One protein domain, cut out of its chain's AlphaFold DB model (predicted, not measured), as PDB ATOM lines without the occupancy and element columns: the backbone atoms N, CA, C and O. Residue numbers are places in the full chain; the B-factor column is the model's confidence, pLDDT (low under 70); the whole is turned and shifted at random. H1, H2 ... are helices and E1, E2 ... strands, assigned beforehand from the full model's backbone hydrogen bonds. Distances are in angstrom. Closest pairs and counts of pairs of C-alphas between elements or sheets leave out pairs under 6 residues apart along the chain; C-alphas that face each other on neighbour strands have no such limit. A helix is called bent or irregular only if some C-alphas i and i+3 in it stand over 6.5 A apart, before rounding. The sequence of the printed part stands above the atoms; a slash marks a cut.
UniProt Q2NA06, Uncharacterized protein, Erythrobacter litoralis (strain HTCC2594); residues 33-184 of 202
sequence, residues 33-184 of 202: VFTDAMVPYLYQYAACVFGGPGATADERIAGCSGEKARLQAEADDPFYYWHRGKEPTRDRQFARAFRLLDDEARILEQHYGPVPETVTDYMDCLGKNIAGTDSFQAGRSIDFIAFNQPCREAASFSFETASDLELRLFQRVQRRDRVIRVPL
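This is residues 33 to 184 of the 202 residues of an uncharacterized protein of Erythrobacter litoralis (strain HTCC2594) (UniProt Q2NA06). H1 lies in the middle of a two-part helical body: on one side H3 and H4 pack with it as a three-helix bundle, with H2 across one end, and on the other side H5 packs on it and has H7 and H8 packed on it in turn. Away from H2, at the other end of the long axis, lie the short ribbon of E2 and E3 and the small helix H6. The 152 printed residues include eight named helices and three named strands, in the order E1, H1, H2, H3, H4, H5, H6, E2, H7, H8, E3; the order of the one sheet is E2 - E3, antiparallel, and the class is mostly helix. The whole is compact, with a radius of gyration of the C-alphas of 15.3 A and a rounded outline of 42 by 32 by 22 A.

Strand E1, residues 33 to 35, begins with C-alpha 33 at (47.490, -53.099, 100.239). H1 follows at residues 36 to 51, 22.8 A long; it is only just irregular, with C-alphas 37 and 40 6.9 A apart, and has a kink of 29 degrees near residue 44. H2 is residues 57 to 63. H3, residues 65 to 83, is 25.2 A long, only just irregular, with C-alphas 74 and 77 6.7 A apart, and has a kink of 46 degrees near residue 77. H4, residues 87 to 111, is the longest helix at 35.9 A; it begins with C-alpha 87 at (58.011, -60.870, 94.059). H5 is residues 117 to 131, 20.8 A long, and H6 is residues 134 to 137. E2, residues 141 to 143, leads to H7, residues 144 to 154, which is irregular: C-alphas 146 and 149 are 7.3 A apart. H8 is residues 164 to 173, and E3, residues 179 to 181, ends with C-alpha 181 at (64.046, -42.587, 98.612).

H1 is the hub, touching H2, H3, H4 and H5. H1, H3 and H4 form an up and down bundle, each running against the one before it in the chain. H1 touches H3 at a shallow tilt of 11 degrees, opposite ways, with the closest C-alphas, Tyr 41 and Leu 71, 6.1 A apart. H4 touches H1 with residues 94 to 105 alone, the closest C-alphas being Phe 50 and Ala 105, 6.0 A. H3 and H4 form a helical hairpin at a steep tilt of 41 degrees; the C-alphas of Tyr 80 and Glu 87 come closest, 6.7 A. H2 is about perpendicular to H1, at 74 degrees, with the closest C-alphas, Val 49 and Ile 61, 5.2 A apart. The closest C-alphas of E1 and H4, Phe 34 and Gln 93, are 6.4 A apart; E1 pairs with no named strand. H1 touches H5 at a shallow tilt of 33 degrees, only just short of steep, opposite ways; the C-alphas of Pro 40 and Gly 127 come closest, 3.9 A. H5 touches H7 at a steep tilt of 40 degrees, closest at C-alphas Cys 125 and Cys 151, 5.5 A. With residues 118 to 123 alone H5 touches H8, closest at C-alphas Val 119 and Phe 170, 5.9 A. H7 and H8 are apart. H6 touches H3, closest at C-alphas Pro 78 and Gln 137, 5.1 A. In the antiparallel pair E2 and E3, N 142 and O 180 are 3.0 A apart and N 180 and O 142 2.9 A, within hydrogen-bond range. Every O i to N i+4 pair is within range in H2, H5 and H8, against 10 of 12 in H1, 12 of 15 in H3, 20 of 21 in H4 and 5 of 7 in H7; H6 is too short for such a pair.

The two C-alphas farthest apart, Gly 85 and Thr 161, are 46.8 A apart. The printed part has no cut and no long link. Mean pLDDT of the printed part is 85.0; it is under 70 at residues 33, 84 to 90, 176 to 178 and 182 to 184.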
ATOM      1  N   VAL A  33      46.077 -53.034  99.853       68.50
ATOM      2  CA  VAL A  33      47.490 -53.099 100.239       68.50
ATOM      3  C   VAL A  33      48.340 -52.995  98.982       68.50
ATOM      4  O   VAL A  33      48.270 -53.866  98.115       68.50
ATOM      5  N   PHE A  34      49.165 -51.961  98.905       75.88
ATOM      6  CA  PHE A  34      50.066 -51.705  97.782       75.88
ATOM      7  C   PHE A  34      51.374 -51.095  98.296       75.88
ATOM      8  O   PHE A  34      51.493 -50.709  99.461       75.88
ATOM      9  N   THR A  35      52.384 -51.046  97.438       77.56
ATOM     10  CA  THR A  35      53.678 -50.420  97.731       77.56
ATOM     11  C   THR A  35      53.800 -49.098  96.986       77.56
ATOM     12  O   THR A  35      53.126 -48.891  95.979       77.56
ATOM     13  N   ASP A  36      54.688 -48.207  97.437       79.56
ATOM     14  CA  ASP A  36      54.945 -46.942  96.728       79.56
ATOM     15  C   ASP A  36      55.263 -47.158  95.233       79.56
ATOM     16  O   ASP A  36      54.786 -46.406  94.385       79.56
ATOM     17  N   ALA A  37      55.990 -48.230  94.901       83.50
ATOM     18  CA  ALA A  37      56.343 -48.580  93.524       83.50
ATOM     19  C   ALA A  37      55.128 -48.928  92.649       83.50
ATOM     20  O   ALA A  37      55.162 -48.713  91.444       83.50
ATOM     21  N   MET A  38      54.033 -49.422  93.230       86.81
ATOM     22  CA  MET A  38      52.813 -49.732  92.478       86.81
ATOM     23  C   MET A  38      52.051 -48.467  92.065       86.81
ATOM     24  O   MET A  38      51.341 -48.489  91.063       86.81
ATOM     25  N   VAL A  39      52.188 -47.364  92.812       86.19
ATOM     26  CA  VAL A  39      51.346 -46.162  92.664       86.19
ATOM     27  C   VAL A  39      51.325 -45.595  91.244       86.19
ATOM     28  O   VAL A  39      50.224 -45.354  90.754       86.19
ATOM     29  N   PRO A  40      52.461 -45.406  90.544       90.69
ATOM     30  CA  PRO A  40      52.439 -44.808  89.209       90.69
ATOM     31  C   PRO A  40      51.641 -45.634  88.198       90.69
ATOM     32  O   PRO A  40      50.932 -45.081  87.360       90.69
ATOM     33  N   TYR A  41      51.697 -46.961  88.307       93.31
ATOM     34  CA  TYR A  41      50.915 -47.853  87.457       93.31
ATOM     35  C   TYR A  41      49.443 -47.905  87.870       93.31
ATOM     36  O   TYR A  41      48.561 -47.948  87.015       93.31
ATOM     37  N   LEU A  42      49.155 -47.863  89.176       90.94
ATOM     38  CA  LEU A  42      47.779 -47.766  89.667       90.94
ATOM     39  C   LEU A  42      47.115 -46.463  89.218       90.94
ATOM     40  O   LEU A  42      45.935 -46.489  88.897       90.94
ATOM     41  N   TYR A  43      47.856 -45.354  89.141       92.31
ATOM     42  CA  TYR A  43      47.352 -44.082  88.618       92.31
ATOM     43  C   TYR A  43      47.042 -44.150  87.120       92.31
ATOM     44  O   TYR A  43      45.975 -43.697  86.718       92.31
ATOM     45  N   GLN A  44      47.911 -44.768  86.312       95.38
ATOM     46  CA  GLN A  44      47.640 -44.987  84.883       95.38
ATOM     47  C   GLN A  44      46.387 -45.849  84.675       95.38
ATOM     48  O   GLN A  44      45.486 -45.479  83.923       95.38
ATOM     49  N   TYR A  45      46.270 -46.969  85.398       95.56
ATOM     50  CA  TYR A  45      45.091 -47.825  85.268       95.56
ATOM     51  C   TYR A  45      43.816 -47.149  85.782       95.56
ATOM     52  O   TYR A  45      42.778 -47.243  85.135       95.56
ATOM     53  N   ALA A  46      43.898 -46.433  86.909       92.88
ATOM     54  CA  ALA A  46      42.804 -45.628  87.442       92.88
ATOM     55  C   ALA A  46      42.313 -44.607  86.408       92.88
ATOM     56  O   ALA A  46      41.119 -44.552  86.127       92.88
ATOM     57  N   ALA A  47      43.221 -43.846  85.793       94.75
ATOM     58  CA  ALA A  47      42.863 -42.896  84.746       94.75
ATOM     59  C   ALA A  47      42.119 -43.573  83.586       94.75
ATOM     60  O   ALA A  47      41.095 -43.060  83.140       94.75
ATOM     61  N   CYS A  48      42.557 -44.767  83.174       95.62
ATOM     62  CA  CYS A  48      41.856 -45.542  82.157       95.62
ATOM     63  C   CYS A  48      40.444 -45.962  82.609       95.62
ATOM     64  O   CYS A  48      39.473 -45.701  81.907       95.62
ATOM     65  N   VAL A  49      40.271 -46.595  83.776       94.50
ATOM     66  CA  VAL A  49      38.944 -47.122  84.168       94.50
ATOM     67  C   VAL A  49      37.942 -46.025  84.546       94.50
ATOM     68  O   VAL A  49      36.731 -46.211  84.396       94.50
ATOM     69  N   PHE A  50      38.427 -44.874  85.018       91.44
ATOM     70  CA  PHE A  50      37.581 -43.748  85.409       91.44
ATOM     71  C   PHE A  50      37.299 -42.768  84.259       91.44
ATOM     72  O   PHE A  50      36.204 -42.215  84.228       91.44
ATOM     73  N   GLY A  51      38.245 -42.571  83.333       88.25
ATOM     74  CA  GLY A  51      38.152 -41.586  82.242       88.25
ATOM     75  C   GLY A  51      38.205 -42.175  80.827       88.25
ATOM     76  O   GLY A  51      38.112 -41.439  79.850       88.25
ATOM     77  N   GLY A  52      38.368 -43.492  80.691       82.62
ATOM     78  CA  GLY A  52      38.492 -44.173  79.404       82.62
ATOM     79  C   GLY A  52      37.195 -44.232  78.587       82.62
ATOM     80  O   GLY A  52      36.124 -43.834  79.050       82.62
ATOM     81  N   PRO A  53      37.267 -44.758  77.353       74.38
ATOM     82  CA  PRO A  53      36.121 -44.826  76.453       74.38
ATOM     83  C   PRO A  53      35.066 -45.821  76.962       74.38
ATOM     84  O   PRO A  53      35.373 -46.982  77.222       74.38
ATOM     85  N   GLY A  54      33.815 -45.375  77.070       83.00
ATOM     86  CA  GLY A  54      32.680 -46.201  77.497       83.00
ATOM     87  C   GLY A  54      31.662 -45.395  78.301       83.00
ATOM     88  O   GLY A  54      32.033 -44.554  79.122       83.00
ATOM     89  N   ALA A  55      30.373 -45.643  78.071       85.12
ATOM     90  CA  ALA A  55      29.296 -44.953  78.775       85.12
ATOM     91  C   ALA A  55      29.136 -45.473  80.209       85.12
ATOM     92  O   ALA A  55      28.779 -44.706  81.100       85.12
ATOM     93  N   THR A  56      29.448 -46.752  80.435       90.50
ATOM     94  CA  THR A  56      29.377 -47.397  81.756       90.50
ATOM     95  C   THR A  56      30.752 -47.794  82.287       90.50
ATOM     96  O   THR A  56      31.710 -47.955  81.526       90.50
ATOM     97  N   ALA A  57      30.858 -48.002  83.599       90.44
ATOM     98  CA  ALA A  57      32.082 -48.461  84.246       90.44
ATOM     99  C   ALA A  57      32.542 -49.808  83.679       90.44
ATOM    100  O   ALA A  57      33.726 -49.977  83.412       90.44
ATOM    101  N   ASP A  58      31.624 -50.747  83.435       94.00
ATOM    102  CA  ASP A  58      31.973 -52.059  82.880       94.00
ATOM    103  C   ASP A  58      32.491 -51.969  81.436       94.00
ATOM    104  O   ASP A  58      33.434 -52.682  81.085       94.00
ATOM    105  N   GLU A  59      31.948 -51.064  80.615       94.75
ATOM    106  CA  GLU A  59      32.481 -50.792  79.272       94.75
ATOM    107  C   GLU A  59      33.898 -50.212  79.335       94.75
ATOM    108  O   GLU A  59      34.785 -50.696  78.627       94.75
ATOM    109  N   ARG A  60      34.135 -49.235  80.222       93.69
ATOM    110  CA  ARG A  60      35.470 -48.649  80.424       93.69
ATOM    111  C   ARG A  60      36.469 -49.690  80.926       93.69
ATOM    112  O   ARG A  60      37.551 -49.824  80.360       93.69
ATOM    113  N   ILE A  61      36.096 -50.494  81.924       95.06
ATOM    114  CA  ILE A  61      36.928 -51.588  82.456       95.06
ATOM    115  C   ILE A  61      37.296 -52.581  81.346       95.06
ATOM    116  O   ILE A  61      38.461 -52.966  81.225       95.06
ATOM    117  N   ALA A  62      36.332 -52.981  80.512       95.12
ATOM    118  CA  ALA A  62      36.588 -53.880  79.389       95.12
ATOM    119  C   ALA A  62      37.551 -53.252  78.362       95.12
ATOM    120  O   ALA A  62      38.506 -53.907  77.924       95.12
ATOM    121  N   GLY A  63      37.351 -51.971  78.036       94.75
ATOM    122  CA  GLY A  63      38.226 -51.196  77.153       94.75
ATOM    123  C   GLY A  63      39.658 -51.049  77.680       94.75
ATOM    124  O   GLY A  63      40.608 -51.051  76.901       94.75
ATOM    125  N   CYS A  64      39.836 -51.026  79.001       96.00
ATOM    126  CA  CYS A  64      41.134 -50.894  79.668       96.00
ATOM    127  C   CYS A  64      41.888 -52.215  79.867       96.00
ATOM    128  O   CYS A  64      42.949 -52.236  80.492       96.00
ATOM    129  N   SER A  65      41.389 -53.333  79.339       93.25
ATOM    130  CA  SER A  65      42.028 -54.647  79.511       93.25
ATOM    131  C   SER A  65      43.434 -54.726  78.894       93.25
ATOM    132  O   SER A  65      44.336 -55.303  79.502       93.25
ATOM    133  N   GLY A  66      43.648 -54.094  77.734       94.56
ATOM    134  CA  GLY A  66      44.973 -53.974  77.116       94.56
ATOM    135  C   GLY A  66      45.935 -53.126  77.949       94.56
ATOM    136  O   GLY A  66      47.081 -53.515  78.157       94.56
ATOM    137  N   GLU A  67      45.444 -52.013  78.495       94.44
ATOM    138  CA  GLU A  67      46.216 -51.133  79.376       94.44
ATOM    139  C   GLU A  67      46.617 -51.853  80.671       94.44
ATOM    140  O   GLU A  67      47.775 -51.812  81.075       94.44
ATOM    141  N   LYS A  68      45.694 -52.612  81.273       94.19
ATOM    142  CA  LYS A  68      45.972 -53.475  82.430       94.19
ATOM    143  C   LYS A  68      47.124 -54.435  82.153       94.19
ATOM    144  O   LYS A  68      48.057 -54.512  82.945       94.19
ATOM    145  N   ALA A  69      47.061 -55.156  81.033       93.62
ATOM    146  CA  ALA A  69      48.080 -56.131  80.659       93.62
ATOM    147  C   ALA A  69      49.439 -55.465  80.391       93.62
ATOM    148  O   ALA A  69      50.465 -55.970  80.846       93.62
ATOM    149  N   ARG A  70      49.442 -54.309  79.713       95.00
ATOM    150  CA  ARG A  70      50.645 -53.499  79.477       95.00
ATOM    151  C   ARG A  70      51.292 -53.075  80.794       95.00
ATOM    152  O   ARG A  70      52.470 -53.336  81.001       95.00
ATOM    153  N   LEU A  71      50.515 -52.481  81.698       94.88
ATOM    154  CA  LEU A  71      51.002 -52.012  82.998       94.88
ATOM    155  C   LEU A  71      51.488 -53.161  83.888       94.88
ATOM    156  O   LEU A  71      52.429 -52.969  84.648       94.88
ATOM    157  N   GLN A  72      50.873 -54.347  83.801       91.25
ATOM    158  CA  GLN A  72      51.382 -55.550  84.471       91.25
ATOM    159  C   GLN A  72      52.771 -55.922  83.957       91.25
ATOM    160  O   GLN A  72      53.685 -56.039  84.763       91.25
ATOM    161  N   ALA A  73      52.941 -56.027  82.639       90.12
ATOM    162  CA  ALA A  73      54.230 -56.366  82.042       90.12
ATOM    163  C   ALA A  73      55.314 -55.307  82.322       90.12
ATOM    164  O   ALA A  73      56.455 -55.646  82.609       90.12
ATOM    165  N   GLU A  74      54.968 -54.019  82.275       90.38
ATOM    166  CA  GLU A  74      55.915 -52.929  82.547       90.38
ATOM    167  C   GLU A  74      56.288 -52.784  84.023       90.38
ATOM    168  O   GLU A  74      57.268 -52.106  84.340       90.38
ATOM    169  N   ALA A  75      55.501 -53.353  84.936       87.31
ATOM    170  CA  ALA A  75      55.770 -53.293  86.366       87.31
ATOM    171  C   ALA A  75      56.765 -54.362  86.835       87.31
ATOM    172  O   ALA A  75      57.404 -54.151  87.867       87.31
ATOM    173  N   ASP A  76      56.926 -55.463  86.093       83.19
ATOM    174  CA  ASP A  76      57.760 -56.605  86.488       83.19
ATOM    175  C   ASP A  76      59.211 -56.183  86.794       83.19
ATOM    176  O   ASP A  76      59.727 -56.439  87.889       83.19
ATOM    177  N   ASP A  77      59.850 -55.466  85.864       78.62
ATOM    178  CA  ASP A  77      61.250 -55.042  85.991       78.62
ATOM    179  C   ASP A  77      61.453 -54.045  87.148       78.62
ATOM    180  O   ASP A  77      62.293 -54.292  88.024       78.62
ATOM    181  N   PRO A  78      60.678 -52.947  87.262       80.69
ATOM    182  CA  PRO A  78      60.790 -52.059  88.413       80.69
ATOM    183  C   PRO A  78      60.489 -52.779  89.723       80.69
ATOM    184  O   PRO A  78      61.238 -52.622  90.688       80.69
ATOM    185  N   PHE A  79      59.457 -53.617  89.793       80.19
ATOM    186  CA  PHE A  79      59.126 -54.311  91.037       80.19
ATOM    187  C   PHE A  79      60.249 -55.231  91.494       80.19
ATOM    188  O   PHE A  79      60.510 -55.278  92.695       80.19
ATOM    189  N   TYR A  80      60.982 -55.869  90.582       76.94
ATOM    190  CA  TYR A  80      62.198 -56.594  90.939       76.94
ATOM    191  C   TYR A  80      63.221 -55.693  91.658       76.94
ATOM    192  O   TYR A  80      63.739 -56.054  92.721       76.94
ATOM    193  N   TYR A  81      63.488 -54.490  91.142       76.50
ATOM    194  CA  TYR A  81      64.423 -53.548  91.773       76.50
ATOM    195  C   TYR A  81      63.908 -52.979  93.100       76.50
ATOM    196  O   TYR A  81      64.690 -52.795  94.033       76.50
ATOM    197  N   TRP A  82      62.601 -52.744  93.211       79.12
ATOM    198  CA  TRP A  82      61.955 -52.194  94.405       79.12
ATOM    199  C   TRP A  82      61.675 -53.247  95.497       79.12
ATOM    200  O   TRP A  82      61.521 -52.893  96.674       79.12
ATOM    201  N   HIS A  83      61.581 -54.534  95.144       72.56
ATOM    202  CA  HIS A  83      61.046 -55.593  96.014       72.56
ATOM    203  C   HIS A  83      61.879 -56.880  96.070       72.56
ATOM    204  O   HIS A  83      61.321 -57.912  96.446       72.56
ATOM    205  N   ARG A  84      63.187 -56.820  95.770       69.25
ATOM    206  CA  ARG A  84      64.109 -57.976  95.783       69.25
ATOM    207  C   ARG A  84      63.766 -59.014  96.866       69.25
ATOM    208  O   ARG A  84      63.903 -58.744  98.064       69.25
ATOM    209  N   GLY A  85      63.343 -60.203  96.435       60.97
ATOM    210  CA  GLY A  85      63.029 -61.360  97.279       60.97
ATOM    211  C   GLY A  85      61.592 -61.441  97.818       60.97
ATOM    212  O   GLY A  85      61.339 -62.230  98.732       60.97
ATOM    213  N   LYS A  86      60.649 -60.625  97.325       62.19
ATOM    214  CA  LYS A  86      59.221 -60.632  97.722       62.19
ATOM    215  C   LYS A  86      58.238 -60.649  96.539       62.19
ATOM    216  O   LYS A  86      57.058 -60.349  96.732       62.19
ATOM    217  N   GLU A  87      58.696 -61.023  95.351       62.84
ATOM    218  CA  GLU A  87      58.011 -60.870  94.059       62.84
ATOM    219  C   GLU A  87      56.629 -61.569  94.007       62.84
ATOM    220  O   GLU A  87      55.628 -60.876  93.814       62.84
ATOM    221  N   PRO A  88      56.467 -62.870  94.352       59.78
ATOM    222  CA  PRO A  88      55.185 -63.570  94.156       59.78
ATOM    223  C   PRO A  88      54.030 -63.037  95.017       59.78
ATOM    224  O   PRO A  88      52.852 -63.137  94.663       59.78
ATOM    225  N   THR A  89      54.349 -62.488  96.191       66.06
ATOM    226  CA  THR A  89      53.355 -61.878  97.084       66.06
ATOM    227  C   THR A  89      52.895 -60.525  96.539       66.06
ATOM    228  O   THR A  89      51.763 -60.118  96.800       66.06
ATOM    229  N   ARG A  90      53.743 -59.831  95.769       67.25
ATOM    230  CA  ARG A  90      53.462 -58.494  95.236       67.25
ATOM    231  C   ARG A  90      52.724 -58.536  93.907       67.25
ATOM    232  O   ARG A  90      51.784 -57.760  93.776       67.25
ATOM    233  N   ASP A  91      52.970 -59.513  93.041       71.00
ATOM    234  CA  ASP A  91      52.158 -59.705  91.825       71.00
ATOM    235  C   ASP A  91      50.685 -59.935  92.177       71.00
ATOM    236  O   ASP A  91      49.771 -59.349  91.596       71.00
ATOM    237  N   ARG A  92      50.439 -60.731  93.228       75.56
ATOM    238  CA  ARG A  92      49.087 -60.961  93.759       75.56
ATOM    239  C   ARG A  92      48.457 -59.687  94.310       75.56
ATOM    240  O   ARG A  92      47.252 -59.499  94.151       75.56
ATOM    241  N   GLN A  93      49.241 -58.831  94.965       78.12
ATOM    242  CA  GLN A  93      48.752 -57.553  95.481       78.12
ATOM    243  C   GLN A  93      48.479 -56.556  94.364       78.12
ATOM    244  O   GLN A  93      47.454 -55.889  94.409       78.12
ATOM    245  N   PHE A  94      49.321 -56.512  93.339       84.81
ATOM    246  CA  PHE A  94      49.148 -55.622  92.202       84.81
ATOM    247  C   PHE A  94      47.948 -56.029  91.337       84.81
ATOM    248  O   PHE A  94      47.072 -55.217  91.050       84.81
ATOM    249  N   ALA A  95      47.796 -57.325  91.048       86.50
ATOM    250  CA  ALA A  95      46.595 -57.846  90.400       86.50
ATOM    251  C   ALA A  95      45.328 -57.625  91.250       86.50
ATOM    252  O   ALA A  95      44.254 -57.327  90.722       86.50
ATOM    253  N   ARG A  96      45.429 -57.759  92.582       84.81
ATOM    254  CA  ARG A  96      44.331 -57.413  93.498       84.81
ATOM    255  C   ARG A  96      44.020 -55.918  93.461       84.81
ATOM    256  O   ARG A  96      42.843 -55.581  93.468       84.81
ATOM    257  N   ALA A  97      45.030 -55.060  93.367       85.12
ATOM    258  CA  ALA A  97      44.863 -53.619  93.288       85.12
ATOM    259  C   ALA A  97      44.078 -53.198  92.046       85.12
ATOM    260  O   ALA A  97      43.119 -52.445  92.168       85.12
ATOM    261  N   PHE A  98      44.382 -53.770  90.879       89.81
ATOM    262  CA  PHE A  98      43.584 -53.504  89.682       89.81
ATOM    263  C   PHE A  98      42.134 -53.968  89.804       89.81
ATOM    264  O   PHE A  98      41.237 -53.250  89.381       89.81
ATOM    265  N   ARG A  99      41.873 -55.132  90.410       88.38
ATOM    266  CA  ARG A  99      40.485 -55.575  90.648       88.38
ATOM    267  C   ARG A  99      39.727 -54.635  91.585       88.38
ATOM    268  O   ARG A  99      38.547 -54.404  91.374       88.38
ATOM    269  N   LEU A 100      40.400 -54.091  92.596       84.94
ATOM    270  CA  LEU A 100      39.788 -53.120  93.503       84.94
ATOM    271  C   LEU A 100      39.492 -51.790  92.797       84.94
ATOM    272  O   LEU A 100      38.440 -51.215  93.044       84.94
ATOM    273  N   LEU A 101      40.347 -51.349  91.868       87.50
ATOM    274  CA  LEU A 101      40.056 -50.194  91.009       87.50
ATOM    275  C   LEU A 101      38.852 -50.447  90.086       87.50
ATOM    276  O   LEU A 101      38.014 -49.561  89.933       87.50
ATOM    277  N   ASP A 102      38.715 -51.662  89.539       90.75
ATOM    278  CA  ASP A 102      37.523 -52.058  88.772       90.75
ATOM    279  C   ASP A 102      36.252 -51.950  89.640       90.75
ATOM    280  O   ASP A 102      35.222 -51.431  89.208       90.75
ATOM    281  N   ASP A 103      36.315 -52.410  90.891       86.06
ATOM    282  CA  ASP A 103      35.192 -52.315  91.829       86.06
ATOM    283  C   ASP A 103      34.892 -50.871  92.253       86.06
ATOM    284  O   ASP A 103      33.722 -50.498  92.359       86.06
ATOM    285  N   GLU A 104      35.918 -50.040  92.455       82.81
ATOM    286  CA  GLU A 104      35.762 -48.607  92.725       82.81
ATOM    287  C   GLU A 104      35.080 -47.880  91.568       82.81
ATOM    288  O   GLU A 104      34.193 -47.070  91.821       82.81
ATOM    289  N   ALA A 105      35.433 -48.183  90.315       86.62
ATOM    290  CA  ALA A 105      34.796 -47.576  89.145       86.62
ATOM    291  C   ALA A 105      33.291 -47.850  89.113       86.62
ATOM    292  O   ALA A 105      32.499 -46.929  88.901       86.62
ATOM    293  N   ARG A 106      32.884 -49.086  89.424       87.19
ATOM    294  CA  ARG A 106      31.466 -49.456  89.538       87.19
ATOM    295  C   ARG A 106      30.765 -48.718  90.676       87.19
ATOM    296  O   ARG A 106      29.659 -48.222  90.494       87.19
ATOM    297  N   ILE A 107      31.396 -48.650  91.850       83.56
ATOM    298  CA  ILE A 107      30.824 -47.981  93.030       83.56
ATOM    299  C   ILE A 107      30.675 -46.477  92.778       83.56
ATOM    300  O   ILE A 107      29.637 -45.902  93.102       83.56
ATOM    301  N   LEU A 108      31.694 -45.831  92.207       79.38
ATOM    302  CA  LEU A 108      31.669 -44.395  91.938       79.38
ATOM    303  C   LEU A 108      30.573 -44.030  90.939       79.38
ATOM    304  O   LEU A 108      29.792 -43.123  91.214       79.38
ATOM    305  N   GLU A 109      30.448 -44.787  89.849       82.50
ATOM    306  CA  GLU A 109      29.394 -44.559  88.861       82.50
ATOM    307  C   GLU A 109      27.989 -44.706  89.464       82.50
ATOM    308  O   GLU A 109      27.124 -43.868  89.217       82.50
ATOM    309  N   GLN A 110      27.768 -45.723  90.303       82.12
ATOM    310  CA  GLN A 110      26.461 -45.980  90.920       82.12
ATOM    311  C   GLN A 110      26.025 -44.899  91.917       82.12
ATOM    312  O   GLN A 110      24.824 -44.689  92.095       82.12
ATOM    313  N   HIS A 111      26.971 -44.242  92.591       77.94
ATOM    314  CA  HIS A 111      26.664 -43.399  93.751       77.94
ATOM    315  C   HIS A 111      27.022 -41.920  93.591       77.94
ATOM    316  O   HIS A 111      26.409 -41.085  94.255       77.94
ATOM    317  N   TYR A 112      28.000 -41.586  92.753       72.44
ATOM    318  CA  TYR A 112      28.624 -40.259  92.745       72.44
ATOM    319  C   TYR A 112      28.789 -39.658  91.344       72.44
ATOM    320  O   TYR A 112      29.102 -38.474  91.231       72.44
ATOM    321  N   GLY A 113      28.521 -40.433  90.289       78.00
ATOM    322  CA  GLY A 113      28.663 -39.991  88.905       78.00
ATOM    323  C   GLY A 113      30.096 -40.128  88.372       78.00
ATOM    324  O   GLY A 113      30.943 -40.762  89.011       78.00
ATOM    325  N   PRO A 114      30.370 -39.589  87.172       81.38
ATOM    326  CA  PRO A 114      31.674 -39.718  86.535       81.38
ATOM    327  C   PRO A 114      32.752 -38.938  87.296       81.38
ATOM    328  O   PRO A 114      32.505 -37.862  87.845       81.38
ATOM    329  N   VAL A 115      33.971 -39.475  87.294       86.25
ATOM    330  CA  VAL A 115      35.149 -38.761  87.798       86.25
ATOM    331  C   VAL A 115      35.480 -37.626  86.819       86.25
ATOM    332  O   VAL A 115      35.478 -37.870  85.613       86.25
ATOM    333  N   PRO A 116      35.762 -36.398  87.293       88.62
ATOM    334  CA  PRO A 116      36.141 -35.298  86.411       88.62
ATOM    335  C   PRO A 116      37.391 -35.616  85.581       88.62
ATOM    336  O   PRO A 116      38.367 -36.147  86.114       88.62
ATOM    337  N   GLU A 117      37.377 -35.224  84.304       91.19
ATOM    338  CA  GLU A 117      38.471 -35.455  83.345       91.19
ATOM    339  C   GLU A 117      39.805 -34.875  83.844       91.19
ATOM    340  O   GLU A 117      40.833 -35.541  83.814       91.19
ATOM    341  N   THR A 118      39.770 -33.693  84.464       92.00
ATOM    342  CA  THR A 118      40.940 -33.052  85.089       92.00
ATOM    343  C   THR A 118      41.605 -33.925  86.165       92.00
ATOM    344  O   THR A 118      42.821 -33.876  86.357       92.00
ATOM    345  N   VAL A 119      40.842 -34.757  86.882       91.06
ATOM    346  CA  VAL A 119      41.384 -35.680  87.890       91.06
ATOM    347  C   VAL A 119      41.995 -36.906  87.214       91.06
ATOM    348  O   VAL A 119      43.069 -37.351  87.627       91.06
ATOM    349  N   THR A 120      41.345 -37.454  86.184       93.06
ATOM    350  CA  THR A 120      41.874 -38.609  85.442       93.06
ATOM    351  C   THR A 120      43.127 -38.255  84.651       93.06
ATOM    352  O   THR A 120      44.105 -38.997  84.731       93.06
ATOM    353  N   ASP A 121      43.164 -37.086  84.020       94.69
ATOM    354  CA  ASP A 121      44.331 -36.565  83.303       94.69
ATOM    355  C   ASP A 121      45.503 -36.307  84.247       94.69
ATOM    356  O   ASP A 121      46.657 -36.616  83.939       94.69
ATOM    357  N   TYR A 122      45.220 -35.792  85.448       93.06
ATOM    358  CA  TYR A 122      46.242 -35.599  86.470       93.06
ATOM    359  C   TYR A 122      46.861 -36.927  86.926       93.06
ATOM    360  O   TYR A 122      48.087 -37.028  87.044       93.06
ATOM    361  N   MET A 123      46.033 -37.951  87.170       93.31
ATOM    362  CA  MET A 123      46.509 -39.293  87.521       93.31
ATOM    363  C   MET A 123      47.349 -39.898  86.393       93.31
ATOM    364  O   MET A 123      48.456 -40.371  86.657       93.31
ATOM    365  N   ASP A 124      46.865 -39.839  85.150       95.62
ATOM    366  CA  ASP A 124      47.579 -40.356  83.981       95.62
ATOM    367  C   ASP A 124      48.945 -39.682  83.818       95.62
ATOM    368  O   ASP A 124      49.978 -40.352  83.731       95.62
ATOM    369  N   CYS A 125      48.973 -38.348  83.885       96.00
ATOM    370  CA  CYS A 125      50.205 -37.578  83.788       96.00
ATOM    371  C   CYS A 125      51.202 -37.949  84.889       96.00
ATOM    372  O   CYS A 125      52.372 -38.206  84.587       96.00
ATOM    373  N   LEU A 126      50.775 -38.005  86.157       93.00
ATOM    374  CA  LEU A 126      51.664 -38.391  87.255       93.00
ATOM    375  C   LEU A 126      52.196 -39.810  87.065       93.00
ATOM    376  O   LEU A 126      53.393 -40.049  87.231       93.00
ATOM    377  N   GLY A 127      51.307 -40.741  86.723       94.25
ATOM    378  CA  GLY A 127      51.648 -42.140  86.538       94.25
ATOM    379  C   GLY A 127      52.688 -42.335  85.438       94.25
ATOM    380  O   GLY A 127      53.720 -42.957  85.688       94.25
ATOM    381  N   LYS A 128      52.467 -41.737  84.260       96.25
ATOM    382  CA  LYS A 128      53.390 -41.800  83.117       96.25
ATOM    383  C   LYS A 128      54.730 -41.140  83.414       96.25
ATOM    384  O   LYS A 128      55.771 -41.746  83.175       96.25
ATOM    385  N   ASN A 129      54.722 -39.922  83.957       95.56
ATOM    386  CA  ASN A 129      55.964 -39.190  84.195       95.56
ATOM    387  C   ASN A 129      56.831 -39.860  85.261       95.56
ATOM    388  O   ASN A 129      58.032 -40.003  85.053       95.56
ATOM    389  N   ILE A 130      56.242 -40.320  86.370       93.31
ATOM    390  CA  ILE A 130      57.004 -41.004  87.422       93.31
ATOM    391  C   ILE A 130      57.541 -42.338  86.908       93.31
ATOM    392  O   ILE A 130      58.741 -42.594  87.051       93.31
ATOM    393  N   ALA A 131      56.677 -43.163  86.301       93.94
ATOM    394  CA  ALA A 131      57.074 -44.464  85.776       93.94
ATOM    395  C   ALA A 131      58.168 -44.326  84.708       93.94
ATOM    396  O   ALA A 131      59.086 -45.133  84.676       93.94
ATOM    397  N   GLY A 132      58.137 -43.271  83.892       93.62
ATOM    398  CA  GLY A 132      59.136 -43.014  82.855       93.62
ATOM    399  C   GLY A 132      60.510 -42.544  83.348       93.62
ATOM    400  O   GLY A 132      61.412 -42.392  82.530       93.62
ATOM    401  N   THR A 133      60.710 -42.290  84.648       93.69
ATOM    402  CA  THR A 133      62.017 -41.812  85.136       93.69
ATOM    403  C   THR A 133      63.032 -42.936  85.345       93.69
ATOM    404  O   THR A 133      62.740 -43.946  85.984       93.69
ATOM    405  N   ASP A 134      64.291 -42.695  84.965       92.25
ATOM    406  CA  ASP A 134      65.420 -43.591  85.273       92.25
ATOM    407  C   ASP A 134      65.579 -43.858  86.777       92.25
ATOM    408  O   ASP A 134      66.107 -44.886  87.206       92.25
ATOM    409  N   SER A 135      65.202 -42.895  87.619       89.44
ATOM    410  CA  SER A 135      65.262 -43.045  89.074       89.44
ATOM    411  C   SER A 135      64.225 -44.039  89.584       89.44
ATOM    412  O   SER A 135      64.543 -44.838  90.467       89.44
ATOM    413  N   PHE A 136      63.022 -44.020  89.012       90.81
ATOM    414  CA  PHE A 136      61.974 -44.978  89.325       90.81
ATOM    415  C   PHE A 136      62.308 -46.368  88.783       90.81
ATOM    416  O   PHE A 136      62.308 -47.329  89.550       90.81
ATOM    417  N   GLN A 137      62.668 -46.462  87.501       90.00
ATOM    418  CA  GLN A 137      62.992 -47.726  86.833       90.00
ATOM    419  C   GLN A 137      64.139 -48.471  87.534       90.00
ATOM    420  O   GLN A 137      64.094 -49.684  87.701       90.00
ATOM    421  N   ALA A 138      65.131 -47.737  88.047       87.19
ATOM    422  CA  ALA A 138      66.263 -48.311  88.773       87.19
ATOM    423  C   ALA A 138      66.013 -48.572  90.276       87.19
ATOM    424  O   ALA A 138      66.968 -48.856  91.002       87.19
ATOM    425  N   GLY A 139      64.787 -48.422  90.791       85.00
ATOM    426  CA  GLY A 139      64.509 -48.692  92.209       85.00
ATOM    427  C   GLY A 139      65.031 -47.643  93.197       85.00
ATOM    428  O   GLY A 139      65.191 -47.949  94.377       85.00
ATOM    429  N   ARG A 140      65.371 -46.427  92.743       86.81
ATOM    430  CA  ARG A 140      66.094 -45.430  93.561       86.81
ATOM    431  C   ARG A 140      65.164 -44.461  94.275       86.81
ATOM    432  O   ARG A 140      65.316 -44.216  95.476       86.81
ATOM    433  N   SER A 141      64.229 -43.870  93.535       86.88
ATOM    434  CA  SER A 141      63.292 -42.910  94.109       86.88
ATOM    435  C   SER A 141      62.016 -42.739  93.304       86.88
ATOM    436  O   SER A 141      62.024 -42.866  92.083       86.88
ATOM    437  N   ILE A 142      60.956 -42.341  94.003       87.25
ATOM    438  CA  ILE A 142      59.734 -41.788  93.418       87.25
ATOM    439  C   ILE A 142      59.678 -40.305  93.771       87.25
ATOM    440  O   ILE A 142      59.668 -39.959  94.954       87.25
ATOM    441  N   ASP A 143      59.640 -39.444  92.758       86.38
ATOM    442  CA  ASP A 143      59.605 -37.991  92.926       86.38
ATOM    443  C   ASP A 143      58.243 -37.436  92.504       86.38
ATOM    444  O   ASP A 143      58.024 -37.091  91.347       86.38
ATOM    445  N   PHE A 144      57.298 -37.363  93.444       84.50
ATOM    446  CA  PHE A 144      56.001 -36.749  93.152       84.50
ATOM    447  C   PHE A 144      56.110 -35.228  93.015       84.50
ATOM    448  O   PHE A 144      55.316 -34.627  92.297       84.50
ATOM    449  N   ILE A 145      57.071 -34.595  93.696       86.88
ATOM    450  CA  ILE A 145      57.198 -33.132  93.746       86.88
ATOM    451  C   ILE A 145      57.537 -32.591  92.359       86.88
ATOM    452  O   ILE A 145      56.891 -31.644  91.909       86.88
ATOM    453  N   ALA A 146      58.488 -33.230  91.672       88.38
ATOM    454  CA  ALA A 146      58.932 -32.828  90.341       88.38
ATOM    455  C   ALA A 146      57.794 -32.787  89.305       88.38
ATOM    456  O   ALA A 146      57.813 -31.945  88.409       88.38
ATOM    457  N   PHE A 147      56.782 -33.651  89.445       91.62
ATOM    458  CA  PHE A 147      55.703 -33.793  88.460       91.62
ATOM    459  C   PHE A 147      54.358 -33.213  88.906       91.62
ATOM    460  O   PHE A 147      53.469 -33.036  88.080       91.62
ATOM    461  N   ASN A 148      54.194 -32.851  90.180       87.81
ATOM    462  CA  ASN A 148      52.917 -32.369  90.706       87.81
ATOM    463  C   ASN A 148      52.446 -31.068  90.035       87.81
ATOM    464  O   ASN A 148      51.291 -30.977  89.624       87.81
ATOM    465  N   GLN A 149      53.322 -30.065  89.914       89.56
ATOM    466  CA  GLN A 149      52.975 -28.805  89.251       89.56
ATOM    467  C   GLN A 149      52.749 -29.000  87.742       89.56
ATOM    468  O   GLN A 149      51.649 -28.668  87.298       89.56
ATOM    469  N   PRO A 150      53.695 -29.594  86.979       92.56
ATOM    470  CA  PRO A 150      53.505 -29.789  85.543       92.56
ATOM    471  C   PRO A 150      52.248 -30.594  85.207       92.56
ATOM    472  O   PRO A 150      51.506 -30.221  84.306       92.56
ATOM    473  N   CYS A 151      51.953 -31.660  85.959       93.38
ATOM    474  CA  CYS A 151      50.765 -32.469  85.698       93.38
ATOM    475  C   CYS A 151      49.463 -31.776  86.072       93.38
ATOM    476  O   CYS A 151      48.448 -32.008  85.425       93.38
ATOM    477  N   ARG A 152      49.466 -30.912  87.092       90.50
ATOM    478  CA  ARG A 152      48.277 -30.125  87.433       90.50
ATOM    479  C   ARG A 152      47.949 -29.110  86.341       90.50
ATOM    480  O   ARG A 152      46.784 -28.947  86.000       90.50
ATOM    481  N   GLU A 153      48.977 -28.456  85.808       91.50
ATOM    482  CA  GLU A 153      48.844 -27.518  84.691       91.50
ATOM    483  C   GLU A 153      48.405 -28.233  83.408       91.50
ATOM    484  O   GLU A 153      47.483 -27.768  82.746       91.50
ATOM    485  N   ALA A 154      49.002 -29.387  83.093       90.50
ATOM    486  CA  ALA A 154      48.636 -30.184  81.922       90.50
ATOM    487  C   ALA A 154      47.183 -30.682  81.979       90.50
ATOM    488  O   ALA A 154      46.481 -30.634  80.975       90.50
ATOM    489  N   ALA A 155      46.715 -31.080  83.163       89.94
ATOM    490  CA  ALA A 155      45.330 -31.480  83.397       89.94
ATOM    491  C   ALA A 155      44.352 -30.292  83.490       89.94
ATOM    492  O   ALA A 155      43.191 -30.479  83.841       89.94
ATOM    493  N   SER A 156      44.815 -29.059  83.239       89.69
ATOM    494  CA  SER A 156      44.021 -27.825  83.331       89.69
ATOM    495  C   SER A 156      43.291 -27.639  84.671       89.69
ATOM    496  O   SER A 156      42.271 -26.956  84.745       89.69
ATOM    497  N   PHE A 157      43.809 -28.224  85.754       85.44
ATOM    498  CA  PHE A 157      43.174 -28.159  87.065       85.44
ATOM    499  C   PHE A 157      43.503 -26.833  87.769       85.44
ATOM    500  O   PHE A 157      44.672 -26.462  87.929       85.44
ATOM    501  N   SER A 158      42.477 -26.153  88.291       84.81
ATOM    502  CA  SER A 158      42.618 -24.901  89.043       84.81
ATOM    503  C   SER A 158      41.853 -24.941  90.365       84.81
ATOM    504  O   SER A 158      40.642 -25.129  90.395       84.81
ATOM    505  N   PHE A 159      42.552 -24.668  91.472       83.62
ATOM    506  CA  PHE A 159      41.947 -24.586  92.810       83.62
ATOM    507  C   PHE A 159      40.883 -23.495  92.941       83.62
ATOM    508  O   PHE A 159      40.039 -23.584  93.824       83.62
ATOM    509  N   GLU A 160      40.939 -22.465  92.099       87.00
ATOM    510  CA  GLU A 160      40.018 -21.327  92.155       87.00
ATOM    511  C   GLU A 160      38.682 -21.626  91.467       87.00
ATOM    512  O   GLU A 160      37.687 -20.963  91.745       87.00
ATOM    513  N   THR A 161      38.661 -22.610  90.562       86.50
ATOM    514  CA  THR A 161      37.507 -22.891  89.688       86.50
ATOM    515  C   THR A 161      37.011 -24.335  89.760       86.50
ATOM    516  O   THR A 161      35.917 -24.615  89.276       86.50
ATOM    517  N   ALA A 162      37.770 -25.238  90.388       86.62
ATOM    518  CA  ALA A 162      37.384 -26.629  90.584       86.62
ATOM    519  C   ALA A 162      36.135 -26.754  91.468       86.62
ATOM    520  O   ALA A 162      35.969 -26.038  92.458       86.62
ATOM    521  N   SER A 163      35.278 -27.721  91.143       86.19
ATOM    522  CA  SER A 163      34.147 -28.073  92.010       86.19
ATOM    523  C   SER A 163      34.617 -28.700  93.334       86.19
ATOM    524  O   SER A 163      35.697 -29.284  93.405       86.19
ATOM    525  N   ASP A 164      33.780 -28.688  94.378       84.75
ATOM    526  CA  ASP A 164      34.099 -29.339  95.665       84.75
ATOM    527  C   ASP A 164      34.390 -30.843  95.528       84.75
ATOM    528  O   ASP A 164      35.161 -31.424  96.297       84.75
ATOM    529  N   LEU A 165      33.729 -31.510  94.579       81.31
ATOM    530  CA  LEU A 165      33.976 -32.914  94.254       81.31
ATOM    531  C   LEU A 165      35.377 -33.083  93.661       81.31
ATOM    532  O   LEU A 165      36.175 -33.872  94.165       81.31
ATOM    533  N   GLU A 166      35.682 -32.306  92.628       83.56
ATOM    534  CA  GLU A 166      36.960 -32.328  91.921       83.56
ATOM    535  C   GLU A 166      38.124 -31.984  92.853       83.56
ATOM    536  O   GLU A 166      39.113 -32.709  92.899       83.56
ATOM    537  N   LEU A 167      37.969 -30.951  93.686       85.50
ATOM    538  CA  LEU A 167      38.955 -30.557  94.684       85.50
ATOM    539  C   LEU A 167      39.240 -31.687  95.682       85.50
ATOM    540  O   LEU A 167      40.403 -31.972  95.978       85.50
ATOM    541  N   ARG A 168      38.194 -32.349  96.193       82.75
ATOM    542  CA  ARG A 168      38.337 -33.475  97.130       82.75
ATOM    543  C   ARG A 168      39.024 -34.669  96.482       82.75
ATOM    544  O   ARG A 168      39.897 -35.270  97.108       82.75
ATOM    545  N   LEU A 169      38.645 -35.020  95.256       82.88
ATOM    546  CA  LEU A 169      39.273 -36.115  94.518       82.88
ATOM    547  C   LEU A 169      40.741 -35.795  94.218       82.88
ATOM    548  O   LEU A 169      41.613 -36.609  94.519       82.88
ATOM    549  N   PHE A 170      41.029 -34.576  93.753       83.19
ATOM    550  CA  PHE A 170      42.385 -34.097  93.496       83.19
ATOM    551  C   PHE A 170      43.265 -34.177  94.749       83.19
ATOM    552  O   PHE A 170      44.374 -34.707  94.713       83.19
ATOM    553  N   GLN A 171      42.771 -33.715  95.899       80.50
ATOM    554  CA  GLN A 171      43.517 -33.771  97.162       80.50
ATOM    555  C   GLN A 171      43.838 -35.201  97.623       80.50
ATOM    556  O   GLN A 171      44.839 -35.396  98.309       80.50
ATOM    557  N   ARG A 172      43.027 -36.201  97.253       79.38
ATOM    558  CA  ARG A 172      43.270 -37.614  97.600       79.38
ATOM    559  C   ARG A 172      44.358 -38.253  96.750       79.38
ATOM    560  O   ARG A 172      45.164 -39.017  97.275       79.38
ATOM    561  N   VAL A 173      44.391 -37.928  95.459       78.69
ATOM    562  CA  VAL A 173      45.416 -38.436  94.532       78.69
ATOM    563  C   VAL A 173      46.741 -37.695  94.687       78.69
ATOM    564  O   VAL A 173      47.815 -38.223  94.387       78.69
ATOM    565  N   GLN A 174      46.694 -36.460  95.173       75.62
ATOM    566  CA  GLN A 174      47.867 -35.620  95.241       75.62
ATOM    567  C   GLN A 174      48.822 -36.015  96.371       75.62
ATOM    568  O   GLN A 174      48.475 -36.093  97.548       75.62
ATOM    569  N   ARG A 175      50.099 -36.142  96.011       72.62
ATOM    570  CA  ARG A 175      51.223 -36.326  96.935       72.62
ATOM    571  C   ARG A 175      52.091 -35.063  96.916       72.62
ATOM    572  O   ARG A 175      53.164 -35.050  96.317       72.62
ATOM    573  N   ARG A 176      51.603 -33.967  97.519       60.50
ATOM    574  CA  ARG A 176      52.430 -32.764  97.752       60.50
ATOM    575  C   ARG A 176      53.573 -33.189  98.678       60.50
ATOM    576  O   ARG A 176      53.323 -33.846  99.681       60.50
ATOM    577  N   ASP A 177      54.811 -32.893  98.312       61.06
ATOM    578  CA  ASP A 177      55.967 -32.985  99.218       61.06
ATOM    579  C   ASP A 177      56.534 -34.385  99.516       61.06
ATOM    580  O   ASP A 177      57.256 -34.568 100.498       61.06
ATOM    581  N   ARG A 178      56.277 -35.389  98.667       69.94
ATOM    582  CA  ARG A 178      56.896 -36.717  98.832       69.94
ATOM    583  C   ARG A 178      57.932 -37.027  97.761       69.94
ATOM    584  O   ARG A 178      57.591 -37.310  96.616       69.94
ATOM    585  N   VAL A 179      59.192 -37.084  98.193       75.94
ATOM    586  CA  VAL A 179      60.230 -37.884  97.535       75.94
ATOM    587  C   VAL A 179      60.452 -39.127  98.380       75.94
ATOM    588  O   VAL A 179      60.943 -39.043  99.507       75.94
ATOM    589  N   ILE A 180      60.093 -40.288  97.847       75.25
ATOM    590  CA  ILE A 180      60.369 -41.561  98.511       75.25
ATOM    591  C   ILE A 180      61.717 -42.040  98.005       75.25
ATOM    592  O   ILE A 180      61.849 -42.407  96.839       75.25
ATOM    593  N   ARG A 181      62.728 -42.001  98.873       78.44
ATOM    594  CA  ARG A 181      64.046 -42.587  98.612       78.44
ATOM    595  C   ARG A 181      64.082 -43.969  99.231       78.44
ATOM    596  O   ARG A 181      63.803 -44.103 100.421       78.44
ATOM    597  N   VAL A 182      64.446 -44.971  98.445       63.81
ATOM    598  CA  VAL A 182      64.510 -46.345  98.936       63.81
ATOM    599  C   VAL A 182      65.965 -46.745  99.149       63.81
ATOM    600  O   VAL A 182      66.741 -46.793  98.195       63.81
ATOM    601  N   PRO A 183      66.376 -47.048 100.395       60.41
ATOM    602  CA  PRO A 183      67.507 -47.939 100.597       60.41
ATOM    603  C   PRO A 183      67.116 -49.274  99.961       60.41
ATOM    604  O   PRO A 183      66.017 -49.741 100.245       60.41
ATOM    605  N   LEU A 184      67.991 -49.883  99.152       53.44
ATOM    606  CA  LEU A 184      67.776 -51.091  98.320       53.44
ATOM    607  C   LEU A 184      67.111 -52.323  99.005       53.44
ATOM    608  O   LEU A 184      66.953 -53.362  98.373       53.44
TER     609      LEU A 184